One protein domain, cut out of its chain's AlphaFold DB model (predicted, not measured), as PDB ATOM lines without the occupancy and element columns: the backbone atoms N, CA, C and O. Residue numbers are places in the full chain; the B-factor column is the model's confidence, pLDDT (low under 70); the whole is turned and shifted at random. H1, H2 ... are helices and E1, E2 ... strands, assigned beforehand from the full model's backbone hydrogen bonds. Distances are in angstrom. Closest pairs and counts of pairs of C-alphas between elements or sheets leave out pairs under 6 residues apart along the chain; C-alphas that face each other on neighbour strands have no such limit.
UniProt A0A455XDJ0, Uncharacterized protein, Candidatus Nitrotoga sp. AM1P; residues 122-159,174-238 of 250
ATOM      1  N   ASN A 122     -37.449  31.389  -7.987       90.50
ATOM      2  CA  ASN A 122     -36.156  31.051  -7.383       90.50
ATOM      3  C   ASN A 122     -35.926  31.784  -6.056       90.50
ATOM      4  O   ASN A 122     -35.114  31.350  -5.248       90.50
ATOM      5  N   HIS A 123     -36.634  32.894  -5.841       90.06
ATOM      6  CA  HIS A 123     -36.538  33.693  -4.627       90.06
ATOM      7  C   HIS A 123     -37.610  33.308  -3.606       90.06
ATOM      8  O   HIS A 123     -37.311  33.100  -2.429       90.06
ATOM      9  N   LEU A 124     -38.852  33.175  -4.079       88.50
ATOM     10  CA  LEU A 124     -40.048  33.017  -3.254       88.50
ATOM     11  C   LEU A 124     -40.446  31.558  -2.995       88.50
ATOM     12  O   LEU A 124     -41.107  31.304  -1.998       88.50
ATOM     13  N   CYS A 125     -40.045  30.590  -3.826       85.19
ATOM     14  CA  CYS A 125     -40.364  29.170  -3.597       85.19
ATOM     15  C   CYS A 125     -39.297  28.415  -2.782       85.19
ATOM     16  O   CYS A 125     -39.262  27.186  -2.798       85.19
ATOM     17  N   VAL A 126     -38.386  29.111  -2.098       80.75
ATOM     18  CA  VAL A 126     -37.321  28.455  -1.326       80.75
ATOM     19  C   VAL A 126     -37.837  28.085   0.064       80.75
ATOM     20  O   VAL A 126     -38.347  28.929   0.798       80.75
ATOM     21  N   SER A 127     -37.688  26.811   0.434       64.94
ATOM     22  CA  SER A 127     -38.135  26.279   1.724       64.94
ATOM     23  C   SER A 127     -37.126  26.599   2.831       64.94
ATOM     24  O   SER A 127     -36.191  25.842   3.081       64.94
ATOM     25  N   GLU A 128     -37.317  27.734   3.502       71.25
ATOM     26  CA  GLU A 128     -36.623  28.073   4.747       71.25
ATOM     27  C   GLU A 128     -37.646  28.177   5.883       71.25
ATOM     28  O   GLU A 128     -38.595  28.957   5.820       71.25
ATOM     29  N   GLY A 129     -37.466  27.375   6.938       63.94
ATOM     30  CA  GLY A 129     -38.475  27.155   7.984       63.94
ATOM     31  C   GLY A 129     -38.859  28.373   8.838       63.94
ATOM     32  O   GLY A 129     -39.793  28.264   9.624       63.94
ATOM     33  N   ASN A 130     -38.177  29.514   8.693       73.25
ATOM     34  CA  ASN A 130     -38.456  30.747   9.440       73.25
ATOM     35  C   ASN A 130     -38.466  32.005   8.546       73.25
ATOM     36  O   ASN A 130     -38.171  33.112   9.009       73.25
ATOM     37  N   THR A 131     -38.772  31.820   7.259       79.94
ATOM     38  CA  THR A 131     -38.833  32.904   6.279       79.94
ATOM     39  C   THR A 131     -40.284  33.200   5.915       79.94
ATOM     40  O   THR A 131     -41.019  32.322   5.463       79.94
ATOM     41  N   LEU A 132     -40.698  34.448   6.119       83.12
ATOM     42  CA  LEU A 132     -41.977  34.968   5.664       83.12
ATOM     43  C   LEU A 132     -41.866  35.383   4.196       83.12
ATOM     44  O   LEU A 132     -40.958  36.117   3.809       83.12
ATOM     45  N   LEU A 133     -42.800  34.921   3.384       85.62
ATOM     46  CA  LEU A 133     -42.919  35.225   1.970       85.62
ATOM     47  C   LEU A 133     -44.015  36.270   1.780       85.62
ATOM     48  O   LEU A 133     -45.114  36.170   2.328       85.62
ATOM     49  N   MET A 134     -43.723  37.280   0.977       87.00
ATOM     50  CA  MET A 134     -44.657  38.358   0.685       87.00
ATOM     51  C   MET A 134     -44.720  38.603  -0.809       87.00
ATOM     52  O   MET A 134     -43.693  38.688  -1.482       87.00
ATOM     53  N   SER A 135     -45.926  38.748  -1.346       88.19
ATOM     54  CA  SER A 135     -46.078  39.180  -2.730       88.19
ATOM     55  C   SER A 135     -47.431  39.825  -2.987       88.19
ATOM     56  O   SER A 135     -48.451  39.437  -2.413       88.19
ATOM     57  N   ASN A 136     -47.464  40.772  -3.926       87.25
ATOM     58  CA  ASN A 136     -48.717  41.256  -4.507       87.25
ATOM     59  C   ASN A 136     -49.407  40.197  -5.405       87.25
ATOM     60  O   ASN A 136     -50.570  40.366  -5.781       87.25
ATOM     61  N   TRP A 137     -48.719  39.086  -5.688       87.31
ATOM     62  CA  TRP A 137     -49.229  37.870  -6.330       87.31
ATOM     63  C   TRP A 137     -49.129  36.641  -5.406       87.31
ATOM     64  O   TRP A 137     -48.947  35.526  -5.888       87.31
ATOM     65  N   GLU A 138     -49.249  36.829  -4.083       85.56
ATOM     66  CA  GLU A 138     -49.143  35.775  -3.052       85.56
ATOM     67  C   GLU A 138     -49.825  34.460  -3.453       85.56
ATOM     68  O   GLU A 138     -49.205  33.401  -3.382       85.56
ATOM     69  N   TYR A 139     -51.059  34.531  -3.948       77.94
ATOM     70  CA  TYR A 139     -51.844  33.357  -4.312       77.94
ATOM     71  C   TYR A 139     -51.159  32.456  -5.350       77.94
ATOM     72  O   TYR A 139     -51.280  31.234  -5.270       77.94
ATOM     73  N   VAL A 140     -50.418  33.037  -6.302       84.12
ATOM     74  CA  VAL A 140     -49.700  32.290  -7.343       84.12
ATOM     75  C   VAL A 140     -48.598  31.460  -6.705       84.12
ATOM     76  O   VAL A 140     -48.498  30.262  -6.956       84.12
ATOM     77  N   PHE A 141     -47.801  32.079  -5.835       83.00
ATOM     78  CA  PHE A 141     -46.700  31.409  -5.147       83.00
ATOM     79  C   PHE A 141     -47.206  30.406  -4.109       83.00
ATOM     80  O   PHE A 141     -46.651  29.318  -3.996       83.00
ATOM     81  N   ARG A 142     -48.312  30.705  -3.422       78.44
ATOM     82  CA  ARG A 142     -48.960  29.755  -2.511       78.44
ATOM     83  C   ARG A 142     -49.363  28.465  -3.226       78.44
ATOM     84  O   ARG A 142     -49.153  27.386  -2.688       78.44
ATOM     85  N   ILE A 143     -49.921  28.575  -4.433       75.31
ATOM     86  CA  ILE A 143     -50.349  27.418  -5.232       75.31
ATOM     87  C   ILE A 143     -49.145  26.692  -5.844       75.31
ATOM     88  O   ILE A 143     -49.054  25.474  -5.748       75.31
ATOM     89  N   GLN A 144     -48.238  27.422  -6.496       81.31
ATOM     90  CA  GLN A 144     -47.174  26.815  -7.304       81.31
ATOM     91  C   GLN A 144     -45.987  26.313  -6.477       81.31
ATOM     92  O   GLN A 144     -45.359  25.328  -6.854       81.31
ATOM     93  N   CYS A 145     -45.667  26.972  -5.362       77.56
ATOM     94  CA  CYS A 145     -44.536  26.587  -4.520       77.56
ATOM     95  C   CYS A 145     -44.910  25.551  -3.442       77.56
ATOM     96  O   CYS A 145     -44.047  25.216  -2.635       77.56
ATOM     97  N   ASP A 146     -46.183  25.128  -3.349       69.06
ATOM     98  CA  ASP A 146     -46.740  24.414  -2.178       69.06
ATOM     99  C   ASP A 146     -46.338  25.090  -0.849       69.06
ATOM    100  O   ASP A 146     -46.059  24.461   0.177       69.06
ATOM    101  N   ALA A 147     -46.220  26.422  -0.886       58.47
ATOM    102  CA  ALA A 147     -45.768  27.184   0.260       58.47
ATOM    103  C   ALA A 147     -46.838  27.061   1.344       58.47
ATOM    104  O   ALA A 147     -48.002  27.417   1.133       58.47
ATOM    105  N   ARG A 148     -46.446  26.550   2.520       56.16
ATOM    106  CA  ARG A 148     -47.352  26.428   3.667       56.16
ATOM    107  C   ARG A 148     -48.050  27.770   3.889       56.16
ATOM    108  O   ARG A 148     -47.388  28.793   4.041       56.16
ATOM    109  N   VAL A 149     -49.383  27.731   3.960       51.50
ATOM    110  CA  VAL A 149     -50.306  28.882   4.084       51.50
ATOM    111  C   VAL A 149     -49.888  29.899   5.161       51.50
ATOM    112  O   VAL A 149     -50.224  31.070   5.067       51.50
ATOM    113  N   GLN A 150     -49.126  29.470   6.167       49.66
ATOM    114  CA  GLN A 150     -48.659  30.304   7.277       49.66
ATOM    115  C   GLN A 150     -47.525  31.279   6.915       49.66
ATOM    116  O   GLN A 150     -47.214  32.152   7.719       49.66
ATOM    117  N   ASN A 151     -46.918  31.137   5.732       57.12
ATOM    118  CA  ASN A 151     -45.732  31.898   5.345       57.12
ATOM    119  C   ASN A 151     -45.968  32.823   4.150       57.12
ATOM    120  O   ASN A 151     -44.992  33.381   3.680       57.12
ATOM    121  N   ALA A 152     -47.185  32.979   3.624       58.34
ATOM    122  CA  ALA A 152     -47.433  33.813   2.447       58.34
ATOM    123  C   ALA A 152     -48.504  34.869   2.742       58.34
ATOM    124  O   ALA A 152     -49.681  34.534   2.880       58.34
ATOM    125  N   GLU A 153     -48.104  36.139   2.846       63.31
ATOM    126  CA  GLU A 153     -49.030  37.243   3.121       63.31
ATOM    127  C   GLU A 153     -49.315  38.085   1.867       63.31
ATOM    128  O   GLU A 153     -48.384  38.458   1.138       63.31
ATOM    129  N   PRO A 154     -50.597  38.413   1.602       65.44
ATOM    130  CA  PRO A 154     -50.949  39.288   0.501       65.44
ATOM    131  C   PRO A 154     -50.539  40.720   0.834       65.44
ATOM    132  O   PRO A 154     -50.974  41.292   1.834       65.44
ATOM    133  N   VAL A 155     -49.757  41.332  -0.051       69.31
ATOM    134  CA  VAL A 155     -49.413  42.748   0.077       69.31
ATOM    135  C   VAL A 155     -50.260  43.564  -0.888       69.31
ATOM    136  O   VAL A 155     -50.149  43.424  -2.108       69.31
ATOM    137  N   ASN A 156     -51.097  44.442  -0.334       68.00
ATOM    138  CA  ASN A 156     -51.807  45.445  -1.108       68.00
ATOM    139  C   ASN A 156     -51.122  46.807  -0.951       68.00
ATOM    140  O   ASN A 156     -51.290  47.461   0.072       68.00
ATOM    141  N   LEU A 157     -50.370  47.231  -1.970       69.56
ATOM    142  CA  LEU A 157     -49.737  48.559  -2.017       69.56
ATOM    143  C   LEU A 157     -50.640  49.597  -2.702       69.56
ATOM    144  O   LEU A 157     -50.226  50.726  -2.961       69.56
ATOM    145  N   ARG A 158     -51.888  49.223  -3.022       63.44
ATOM    146  CA  ARG A 158     -52.893  50.150  -3.530       63.44
ATOM    147  C   ARG A 158     -53.448  50.951  -2.360       63.44
ATOM    148  O   ARG A 158     -54.048  50.391  -1.450       63.44
ATOM    149  N   CYS A 159     -53.309  52.266  -2.440       56.09
ATOM    150  CA  CYS A 159     -54.071  53.169  -1.599       56.09
ATOM    151  C   CYS A 159     -55.566  53.049  -1.935       56.09
ATOM    152  O   CYS A 159     -56.002  53.486  -3.004       56.09
ATOM    153  N   ASN A 174     -47.488  58.080  -0.244       54.41
ATOM    154  CA  ASN A 174     -46.132  58.129  -0.731       54.41
ATOM    155  C   ASN A 174     -45.835  56.764  -1.369       54.41
ATOM    156  O   ASN A 174     -46.202  55.744  -0.807       54.41
ATOM    157  N   THR A 175     -45.289  56.800  -2.587       70.75
ATOM    158  CA  THR A 175     -44.530  55.793  -3.366       70.75
ATOM    159  C   THR A 175     -44.573  54.298  -2.974       70.75
ATOM    160  O   THR A 175     -44.624  53.924  -1.809       70.75
ATOM    161  N   LEU A 176     -44.415  53.403  -3.967       79.31
ATOM    162  CA  LEU A 176     -44.234  51.943  -3.785       79.31
ATOM    163  C   LEU A 176     -43.322  51.605  -2.586       79.31
ATOM    164  O   LEU A 176     -43.629  50.736  -1.776       79.31
ATOM    165  N   VAL A 177     -42.241  52.371  -2.455       84.44
ATOM    166  CA  VAL A 177     -41.243  52.303  -1.386       84.44
ATOM    167  C   VAL A 177     -41.819  52.574  -0.007       84.44
ATOM    168  O   VAL A 177     -41.545  51.808   0.904       84.44
ATOM    169  N   THR A 178     -42.640  53.609   0.174       79.00
ATOM    170  CA  THR A 178     -43.223  53.892   1.498       79.00
ATOM    171  C   THR A 178     -44.158  52.766   1.926       79.00
ATOM    172  O   THR A 178     -44.152  52.361   3.085       79.00
ATOM    173  N   GLY A 179     -44.907  52.198   0.975       77.88
ATOM    174  CA  GLY A 179     -45.709  51.004   1.225       77.88
ATOM    175  C   GLY A 179     -44.864  49.813   1.691       77.88
ATOM    176  O   GLY A 179     -45.268  49.118   2.615       77.88
ATOM    177  N   ILE A 180     -43.678  49.614   1.105       84.31
ATOM    178  CA  ILE A 180     -42.722  48.571   1.517       84.31
ATOM    179  C   ILE A 180     -42.127  48.870   2.900       84.31
ATOM    180  O   ILE A 180     -42.045  47.971   3.732       84.31
ATOM    181  N   LEU A 181     -41.746  50.120   3.168       82.38
ATOM    182  CA  LEU A 181     -41.191  50.535   4.459       82.38
ATOM    183  C   LEU A 181     -42.196  50.326   5.600       82.38
ATOM    184  O   LEU A 181     -41.829  49.820   6.650       82.38
ATOM    185  N   ASN A 182     -43.486  50.572   5.373       76.50
ATOM    186  CA  ASN A 182     -44.521  50.306   6.381       76.50
ATOM    187  C   ASN A 182     -44.715  48.805   6.689       76.50
ATOM    188  O   ASN A 182     -45.374  48.457   7.672       76.50
ATOM    189  N   LEU A 183     -44.184  47.898   5.856       74.12
ATOM    190  CA  LEU A 183     -44.225  46.463   6.141       74.12
ATOM    191  C   LEU A 183     -43.182  46.068   7.186       74.12
ATOM    192  O   LEU A 183     -43.455  45.140   7.943       74.12
ATOM    193  N   SER A 184     -42.026  46.742   7.274       66.81
ATOM    194  CA  SER A 184     -40.962  46.328   8.203       66.81
ATOM    195  C   SER A 184     -41.397  46.415   9.667       66.81
ATOM    196  O   SER A 184     -41.052  45.537  10.459       66.81
ATOM    197  N   ASP A 185     -42.244  47.389  10.006       63.62
ATOM    198  CA  ASP A 185     -42.783  47.578  11.360       63.62
ATOM    199  C   ASP A 185     -43.646  46.400  11.844       63.62
ATOM    200  O   ASP A 185     -43.800  46.185  13.048       63.62
ATOM    201  N   ARG A 186     -44.196  45.590  10.928       61.41
ATOM    202  CA  ARG A 186     -45.061  44.449  11.273       61.41
ATOM    203  C   ARG A 186     -44.297  43.147  11.537       61.41
ATOM    204  O   ARG A 186     -44.924  42.153  11.891       61.41
ATOM    205  N   LEU A 187     -42.972  43.117  11.356       62.94
ATOM    206  CA  LEU A 187     -42.250  41.870  11.048       62.94
ATOM    207  C   LEU A 187     -41.073  41.550  11.982       62.94
ATOM    208  O   LEU A 187     -40.065  40.961  11.581       62.94
ATOM    209  N   VAL A 188     -41.212  41.899  13.261       62.62
ATOM    210  CA  VAL A 188     -40.181  41.665  14.279       62.62
ATOM    211  C   VAL A 188     -39.884  40.163  14.437       62.62
ATOM    212  O   VAL A 188     -40.731  39.381  14.864       62.62
ATOM    213  N   GLY A 189     -38.644  39.763  14.131       69.12
ATOM    214  CA  GLY A 189     -38.078  38.458  14.511       69.12
ATOM    215  C   GLY A 189     -38.054  37.360  13.440       69.12
ATOM    216  O   GLY A 189     -37.631  36.245  13.750       69.12
ATOM    217  N   ARG A 190     -38.458  37.633  12.191       75.56
ATOM    218  CA  ARG A 190     -38.395  36.659  11.080       75.56
ATOM    219  C   ARG A 190     -37.615  37.206   9.889       75.56
ATOM    220  O   ARG A 190     -37.569  38.415   9.674       75.56
ATOM    221  N   SER A 191     -36.993  36.315   9.121       84.75
ATOM    222  CA  SER A 191     -36.454  36.682   7.808       84.75
ATOM    223  C   SER A 191     -37.611  36.852   6.827       84.75
ATOM    224  O   SER A 191     -38.598  36.127   6.919       84.75
ATOM    225  N   ILE A 192     -37.513  37.797   5.898       86.06
ATOM    226  CA  ILE A 192     -38.569  38.089   4.923       86.06
ATOM    227  C   ILE A 192     -37.988  37.996   3.522       86.06
ATOM    228  O   ILE A 192     -36.877  38.466   3.269       86.06
ATOM    229  N   ARG A 193     -38.764  37.436   2.600       89.50
ATOM    230  CA  ARG A 193     -38.537  37.541   1.161       89.50
ATOM    231  C   ARG A 193     -39.787  38.113   0.524       89.50
ATOM    232  O   ARG A 193     -40.864  37.531   0.633       89.50
ATOM    233  N   ALA A 194     -39.645  39.255  -0.130       90.44
ATOM    234  CA  ALA A 194     -40.750  39.935  -0.782       90.44
ATOM    235  C   ALA A 194     -40.531  39.986  -2.295       90.44
ATOM    236  O   ALA A 194     -39.406  40.174  -2.758       90.44
ATOM    237  N   GLY A 195     -41.601  39.820  -3.067       92.50
ATOM    238  CA  GLY A 195     -41.578  39.985  -4.516       92.50
ATOM    239  C   GLY A 195     -42.766  40.794  -5.013       92.50
ATOM    240  O   GLY A 195     -43.922  40.430  -4.782       92.50
ATOM    241  N   PHE A 196     -42.467  41.874  -5.724       92.56
ATOM    242  CA  PHE A 196     -43.442  42.806  -6.273       92.56
ATOM    243  C   PHE A 196     -43.364  42.792  -7.796       92.56
ATOM    244  O   PHE A 196     -42.335  43.142  -8.371       92.56
ATOM    245  N   PHE A 197     -44.455  42.395  -8.451       92.94
ATOM    246  CA  PHE A 197     -44.504  42.217  -9.907       92.94
ATOM    247  C   PHE A 197     -45.623  43.058 -10.534       92.94
ATOM    248  O   PHE A 197     -46.686  43.189  -9.920       92.94
ATOM    249  N   PRO A 198     -45.442  43.614 -11.745       90.88
ATOM    250  CA  PRO A 198     -46.484  44.385 -12.421       90.88
ATOM    251  C   PRO A 198     -47.832  43.652 -12.532       90.88
ATOM    252  O   PRO A 198     -47.889  42.425 -12.579       90.88
ATOM    253  N   GLY A 199     -48.923  44.421 -12.581       82.50
ATOM    254  CA  GLY A 199     -50.264  43.925 -12.931       82.50
ATOM    255  C   GLY A 199     -51.261  43.859 -11.767       82.50
ATOM    256  O   GLY A 199     -52.461  43.675 -11.998       82.50
ATOM    257  N   ARG A 200     -50.827  44.081 -10.514       80.62
ATOM    258  CA  ARG A 200     -51.738  44.110  -9.354       80.62
ATOM    259  C   ARG A 200     -51.270  45.008  -8.209       80.62
ATOM    260  O   ARG A 200     -50.079  45.206  -7.997       80.62
ATOM    261  N   TYR A 201     -52.245  45.502  -7.440       78.06
ATOM    262  CA  TYR A 201     -52.067  46.162  -6.141       78.06
ATOM    263  C   TYR A 201     -51.036  47.298  -6.120       78.06
ATOM    264  O   TYR A 201     -50.188  47.357  -5.239       78.06
ATOM    265  N   GLY A 202     -51.114  48.205  -7.095       74.75
ATOM    266  CA  GLY A 202     -50.263  49.398  -7.134       74.75
ATOM    267  C   GLY A 202     -48.869  49.174  -7.726       74.75
ATOM    268  O   GLY A 202     -48.121  50.138  -7.844       74.75
ATOM    269  N   VAL A 203     -48.529  47.956  -8.160       84.50
ATOM    270  CA  VAL A 203     -47.276  47.657  -8.874       84.50
ATOM    271  C   VAL A 203     -47.537  47.617 -10.382       84.50
ATOM    272  O   VAL A 203     -48.458  46.945 -10.855       84.50
ATOM    273  N   SER A 204     -46.730  48.340 -11.152       85.94
ATOM    274  CA  SER A 204     -46.860  48.492 -12.603       85.94
ATOM    275  C   SER A 204     -45.487  48.583 -13.271       85.94
ATOM    276  O   SER A 204     -44.479  48.811 -12.615       85.94
ATOM    277  N   ALA A 205     -45.442  48.477 -14.597       84.12
ATOM    278  CA  ALA A 205     -44.207  48.713 -15.347       84.12
ATOM    279  C   ALA A 205     -43.720  50.178 -15.279       84.12
ATOM    280  O   ALA A 205     -42.593  50.458 -15.651       84.12
ATOM    281  N   ASN A 206     -44.553  51.116 -14.810       84.81
ATOM    282  CA  ASN A 206     -44.210  52.542 -14.755       84.81
ATOM    283  C   ASN A 206     -43.560  52.958 -13.429       84.81
ATOM    284  O   ASN A 206     -43.026  54.058 -13.332       84.81
ATOM    285  N   ASN A 207     -43.644  52.116 -12.396       85.00
ATOM    286  CA  ASN A 207     -43.004  52.348 -11.098       85.00
ATOM    287  C   ASN A 207     -41.937  51.294 -10.779       85.00
ATOM    288  O   ASN A 207     -41.517  51.177  -9.630       85.00
ATOM    289  N   LEU A 208     -41.506  50.555 -11.805       88.94
ATOM    290  CA  LEU A 208     -40.367  49.650 -11.794       88.94
ATOM    291  C   LEU A 208     -39.529  49.870 -13.070       88.94
ATOM    292  O   LEU A 208     -40.112  50.039 -14.138       88.94
ATOM    293  N   PRO A 209     -38.188  49.820 -13.009       93.38
ATOM    294  CA  PRO A 209     -37.378  49.682 -11.801       93.38
ATOM    295  C   PRO A 209     -37.495  50.899 -10.875       93.38
ATOM    296  O   PRO A 209     -37.824  52.003 -11.308       93.38
ATOM    297  N   LEU A 210     -37.217  50.687  -9.590       90.75
ATOM    298  CA  LEU A 210     -37.089  51.773  -8.624       90.75
ATOM    299  C   LEU A 210     -35.901  52.681  -8.984       90.75
ATOM    300  O   LEU A 210     -34.858  52.157  -9.390       90.75
ATOM    301  N   PRO A 211     -36.025  54.010  -8.812       91.50
ATOM    302  CA  PRO A 211     -34.911  54.937  -8.972       91.50
ATOM    303  C   PRO A 211     -33.877  54.775  -7.846       91.50
ATOM    304  O   PRO A 211     -34.192  54.307  -6.755       91.50
ATOM    305  N   GLU A 212     -32.646  55.230  -8.078       91.62
ATOM    306  CA  GLU A 212     -31.526  55.049  -7.136       91.62
ATOM    307  C   GLU A 212     -31.806  55.603  -5.728       91.62
ATOM    308  O   GLU A 212     -31.462  54.991  -4.722       91.62
ATOM    309  N   VAL A 213     -32.505  56.739  -5.639       90.19
ATOM    310  CA  VAL A 213     -32.896  57.347  -4.355       90.19
ATOM    311  C   VAL A 213     -33.763  56.412  -3.501       90.19
ATOM    312  O   VAL A 213     -33.616  56.348  -2.281       90.19
ATOM    313  N   ASP A 214     -34.631  55.646  -4.153       90.50
ATOM    314  CA  ASP A 214     -35.566  54.719  -3.526       90.50
ATOM    315  C   ASP A 214     -34.867  53.415  -3.117       90.50
ATOM    316  O   ASP A 214     -35.141  52.868  -2.046       90.50
ATOM    317  N   ILE A 215     -33.916  52.954  -3.936       92.12
ATOM    318  CA  ILE A 215     -33.027  51.818  -3.645       92.12
ATOM    319  C   ILE A 215     -32.249  52.085  -2.353       92.12
ATOM    320  O   ILE A 215     -32.296  51.274  -1.426       92.12
ATOM    321  N   VAL A 216     -31.593  53.245  -2.261       92.31
ATOM    322  CA  VAL A 216     -30.807  53.637  -1.080       92.31
ATOM    323  C   VAL A 216     -31.694  53.737   0.165       92.31
ATOM    324  O   VAL A 216     -31.299  53.300   1.243       92.31
ATOM    325  N   SER A 217     -32.917  54.259   0.030       90.44
ATOM    326  CA  SER A 217     -33.882  54.338   1.136       90.44
ATOM    327  C   SER A 217     -34.260  52.954   1.693       90.44
ATOM    328  O   SER A 217     -34.253  52.740   2.910       90.44
ATOM    329  N   LEU A 218     -34.525  51.985   0.809       90.38
ATOM    330  CA  LEU A 218     -34.818  50.602   1.197       90.38
ATOM    331  C   LEU A 218     -33.613  49.931   1.867       90.38
ATOM    332  O   LEU A 218     -33.771  49.312   2.922       90.38
ATOM    333  N   GLN A 219     -32.414  50.104   1.306       91.88
ATOM    334  CA  GLN A 219     -31.174  49.554   1.861       91.88
ATOM    335  C   GLN A 219     -30.856  50.110   3.250       91.88
ATOM    336  O   GLN A 219     -30.548  49.345   4.164       91.88
ATOM    337  N   ASN A 220     -31.019  51.420   3.447       89.94
ATOM    338  CA  ASN A 220     -30.861  52.063   4.755       89.94
ATOM    339  C   ASN A 220     -31.870  51.549   5.795       89.94
ATOM    340  O   ASN A 220     -31.608  51.617   6.994       89.94
ATOM    341  N   SER A 221     -32.998  51.007   5.337       86.50
ATOM    342  CA  SER A 221     -34.038  50.405   6.177       86.50
ATOM    343  C   SER A 221     -33.844  48.897   6.389       86.50
ATOM    344  O   SER A 221     -34.723  48.234   6.932       86.50
ATOM    345  N   GLY A 222     -32.703  48.339   5.963       88.12
ATOM    346  CA  GLY A 222     -32.334  46.938   6.186       88.12
ATOM    347  C   GLY A 222     -32.784  45.961   5.097       88.12
ATOM    348  O   GLY A 222     -32.596  44.753   5.253       88.12
ATOM    349  N   TRP A 223     -33.365  46.448   3.997       90.31
ATOM    350  CA  TRP A 223     -33.729  45.603   2.860       90.31
ATOM    351  C   TRP A 223     -32.543  45.381   1.926       90.31
ATOM    352  O   TRP A 223     -31.904  46.317   1.459       90.31
ATOM    353  N   ASP A 224     -32.300  44.126   1.583       92.88
ATOM    354  CA  ASP A 224     -31.402  43.730   0.511       92.88
ATOM    355  C   ASP A 224     -32.176  43.614  -0.807       92.88
ATOM    356  O   ASP A 224     -33.260  43.020  -0.860       92.88
ATOM    357  N   ILE A 225     -31.627  44.191  -1.874       93.88
ATOM    358  CA  ILE A 225     -32.264  44.241  -3.192       93.88
ATOM    359  C   ILE A 225     -31.656  43.137  -4.047       93.88
ATOM    360  O   ILE A 225     -30.551  43.263  -4.568       93.88
ATOM    361  N   VAL A 226     -32.412  42.056  -4.215       94.56
ATOM    362  CA  VAL A 226     -31.997  40.888  -5.004       94.56
ATOM    363  C   VAL A 226     -32.185  41.150  -6.497       94.56
ATOM    364  O   VAL A 226     -31.381  40.723  -7.323       94.56
ATOM    365  N   GLN A 227     -33.255  41.860  -6.856       95.19
ATOM    366  CA  GLN A 227     -33.566  42.219  -8.237       95.19
ATOM    367  C   GLN A 227     -34.363  43.519  -8.270       95.19
ATOM    368  O   GLN A 227     -35.317  43.666  -7.514       95.19
ATOM    369  N   ASN A 228     -34.020  44.421  -9.189       95.25
ATOM    370  CA  ASN A 228     -34.797  45.621  -9.493       95.25
ATOM    371  C   ASN A 228     -34.801  45.862 -11.010       95.25
ATOM    372  O   ASN A 228     -33.844  46.396 -11.569       95.25
ATOM    373  N   ASN A 229     -35.853  45.420 -11.697       94.38
ATOM    374  CA  ASN A 229     -36.024  45.624 -13.137       94.38
ATOM    375  C   ASN A 229     -37.510  45.788 -13.490       94.38
ATOM    376  O   ASN A 229     -38.383  45.680 -12.632       94.38
ATOM    377  N   ALA A 230     -37.809  46.024 -14.769       91.25
ATOM    378  CA  ALA A 230     -39.185  46.185 -15.246       91.25
ATOM    379  C   ALA A 230     -40.069  44.938 -15.029       91.25
ATOM    380  O   ALA A 230     -41.294  45.044 -15.008       91.25
ATOM    381  N   SER A 231     -39.467  43.753 -14.871       90.62
ATOM    382  CA  SER A 231     -40.181  42.490 -14.656       90.62
ATOM    383  C   SER A 231     -40.545  42.254 -13.189       90.62
ATOM    384  O   SER A 231     -41.468  41.489 -12.918       90.62
ATOM    385  N   GLY A 232     -39.861  42.904 -12.245       93.31
ATOM    386  CA  GLY A 232     -40.173  42.806 -10.825       93.31
ATOM    387  C   GLY A 232     -39.090  43.361  -9.901       93.31
ATOM    388  O   GLY A 232     -37.928  43.526 -10.283       93.31
ATOM    389  N   LEU A 233     -39.501  43.598  -8.658       94.94
ATOM    390  CA  LEU A 233     -38.649  43.951  -7.526       94.94
ATOM    391  C   LEU A 233     -38.638  42.787  -6.533       94.94
ATOM    392  O   LEU A 233     -39.688  42.412  -6.009       94.94
ATOM    393  N   LEU A 234     -37.460  42.227  -6.271       94.88
ATOM    394  CA  LEU A 234     -37.253  41.169  -5.286       94.88
ATOM    395  C   LEU A 234     -36.410  41.707  -4.140       94.88
ATOM    396  O   LEU A 234     -35.320  42.236  -4.362       94.88
ATOM    397  N   LEU A 235     -36.912  41.534  -2.922       93.56
ATOM    398  CA  LEU A 235     -36.280  42.015  -1.705       93.56
ATOM    399  C   LEU A 235     -36.075  40.876  -0.712       93.56
ATOM    400  O   LEU A 235     -36.874  39.932  -0.646       93.56
ATOM    401  N   SER A 236     -35.039  41.009   0.103       91.19
ATOM    402  CA  SER A 236     -34.805  40.177   1.279       91.19
ATOM    403  C   SER A 236     -34.598  41.056   2.496       91.19
ATOM    404  O   SER A 236     -33.990  42.113   2.405       91.19
ATOM    405  N   HIS A 237     -35.044  40.606   3.654       88.19
ATOM    406  CA  HIS A 237     -34.722  41.245   4.920       88.19
ATOM    407  C   HIS A 237     -34.332  40.157   5.912       88.19
ATOM    408  O   HIS A 237     -35.124  39.259   6.205       88.19
ATOM    409  N   GLN A 238     -33.099  40.195   6.412       82.44
ATOM    410  CA  GLN A 238     -32.624  39.209   7.378       82.44
ATOM    411  C   GLN A 238     -32.834  39.724   8.800       82.44
ATOM    412  O   GLN A 238     -32.331  40.783   9.164       82.44
TER     413      GLN A 238
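AT A GLANCE: This is residues 122 to 159 and 174 to 238 of the 250 residues of an uncharacterized protein of Candidatus Nitrotoga sp. AM1P (UniProt A0A455XDJ0). What would one see first? A twisted sheet of five strands makes a wall, with H2 over E3 on one face and H1 standing up from the opposite face at the E2 edge. H3 runs the same way as H2 and grazes the sheet at its E4 and E5 end, reached by a long link, residues 197 to 211. What is it made of? The printed part has 103 residues, of which 51, under half, are in named elements: E1 H1 E2 H2 E3 H3 E4 E5 along the chain, a mixed class of helices and strands, with a mixed sheet in the order E2 E1 E3 E5 E4. How does it fill space? It is compact and rounded, with a radius of gyration of the C-alphas of 12.7 A and spans of 34 by 28 by 25 A.

IN THESE COORDINATES: Where do the first elements lie? E1 is residues 131 to 135, 13.2 A long, with C-alpha 131 at (-38.833, 32.904, 6.279); H1 is 138 to 144 and E2 is 152 to 154. What follows? H2 is residues 176 to 184, 13.6 A, E3 is 191 to 196, 16.9 A, and H3 is 212 to 220, 12.3 A. Where does the last hairpin lie? E4 is residues 224 to 229, 14.5 A, and E5 is 232 to 237, 16.7 A, with C-alpha 237 at (-34.722, 41.245, 4.920).

HOW THE PARTS SIT: How do the strands pair? E2 and E1 are parallel, with N 153 and O 133 3.0 A apart; E1 and E3 are parallel, with N 193 and O 132 at 2.8 A. E3 and E5 are antiparallel, with N 194 and O 235 at 2.9 A, as are E5 and E4, a hairpin, with N 224 and O 236 at 2.8 A. How do H1 and H2 stand? H1 stands up from the sheet at 58 degrees, its closest C-alphas to E2 being those of Glu 138 and Pro 154, 5.3 A; H2, on the opposite face, runs along E3 at 20 degrees on the local plane. E1, H1, E2 form a strand-helix-strand unit, parallel neighbour strands with a helix between, with a right-handed crossover. And H3? It only just touches H2, with 3 pairs of C-alphas within 8 A, the closest those of Val 177 and Asp 214, 6.5 A. E3, H3, E4 form a split unit, E5 lying between its strands, also right-handed. Are the helix backbones complete? Every O i to N i+4 pair is within hydrogen-bond range in H1 and H3, and 3 of 5 in H2.

THE WHOLE: How far does it reach? The two C-alphas farthest apart, those of Asp 146 and Val 213, are 35.8 A apart. Is anything missing? Residues 160 to 173 are not printed, and C-alphas 159 and 174 are 9.4 A apart across the cut. Where is confidence low? The mean pLDDT of the printed part is 80.8, and 23 residues are under 70, among them 146 to 159 and 184 to 189.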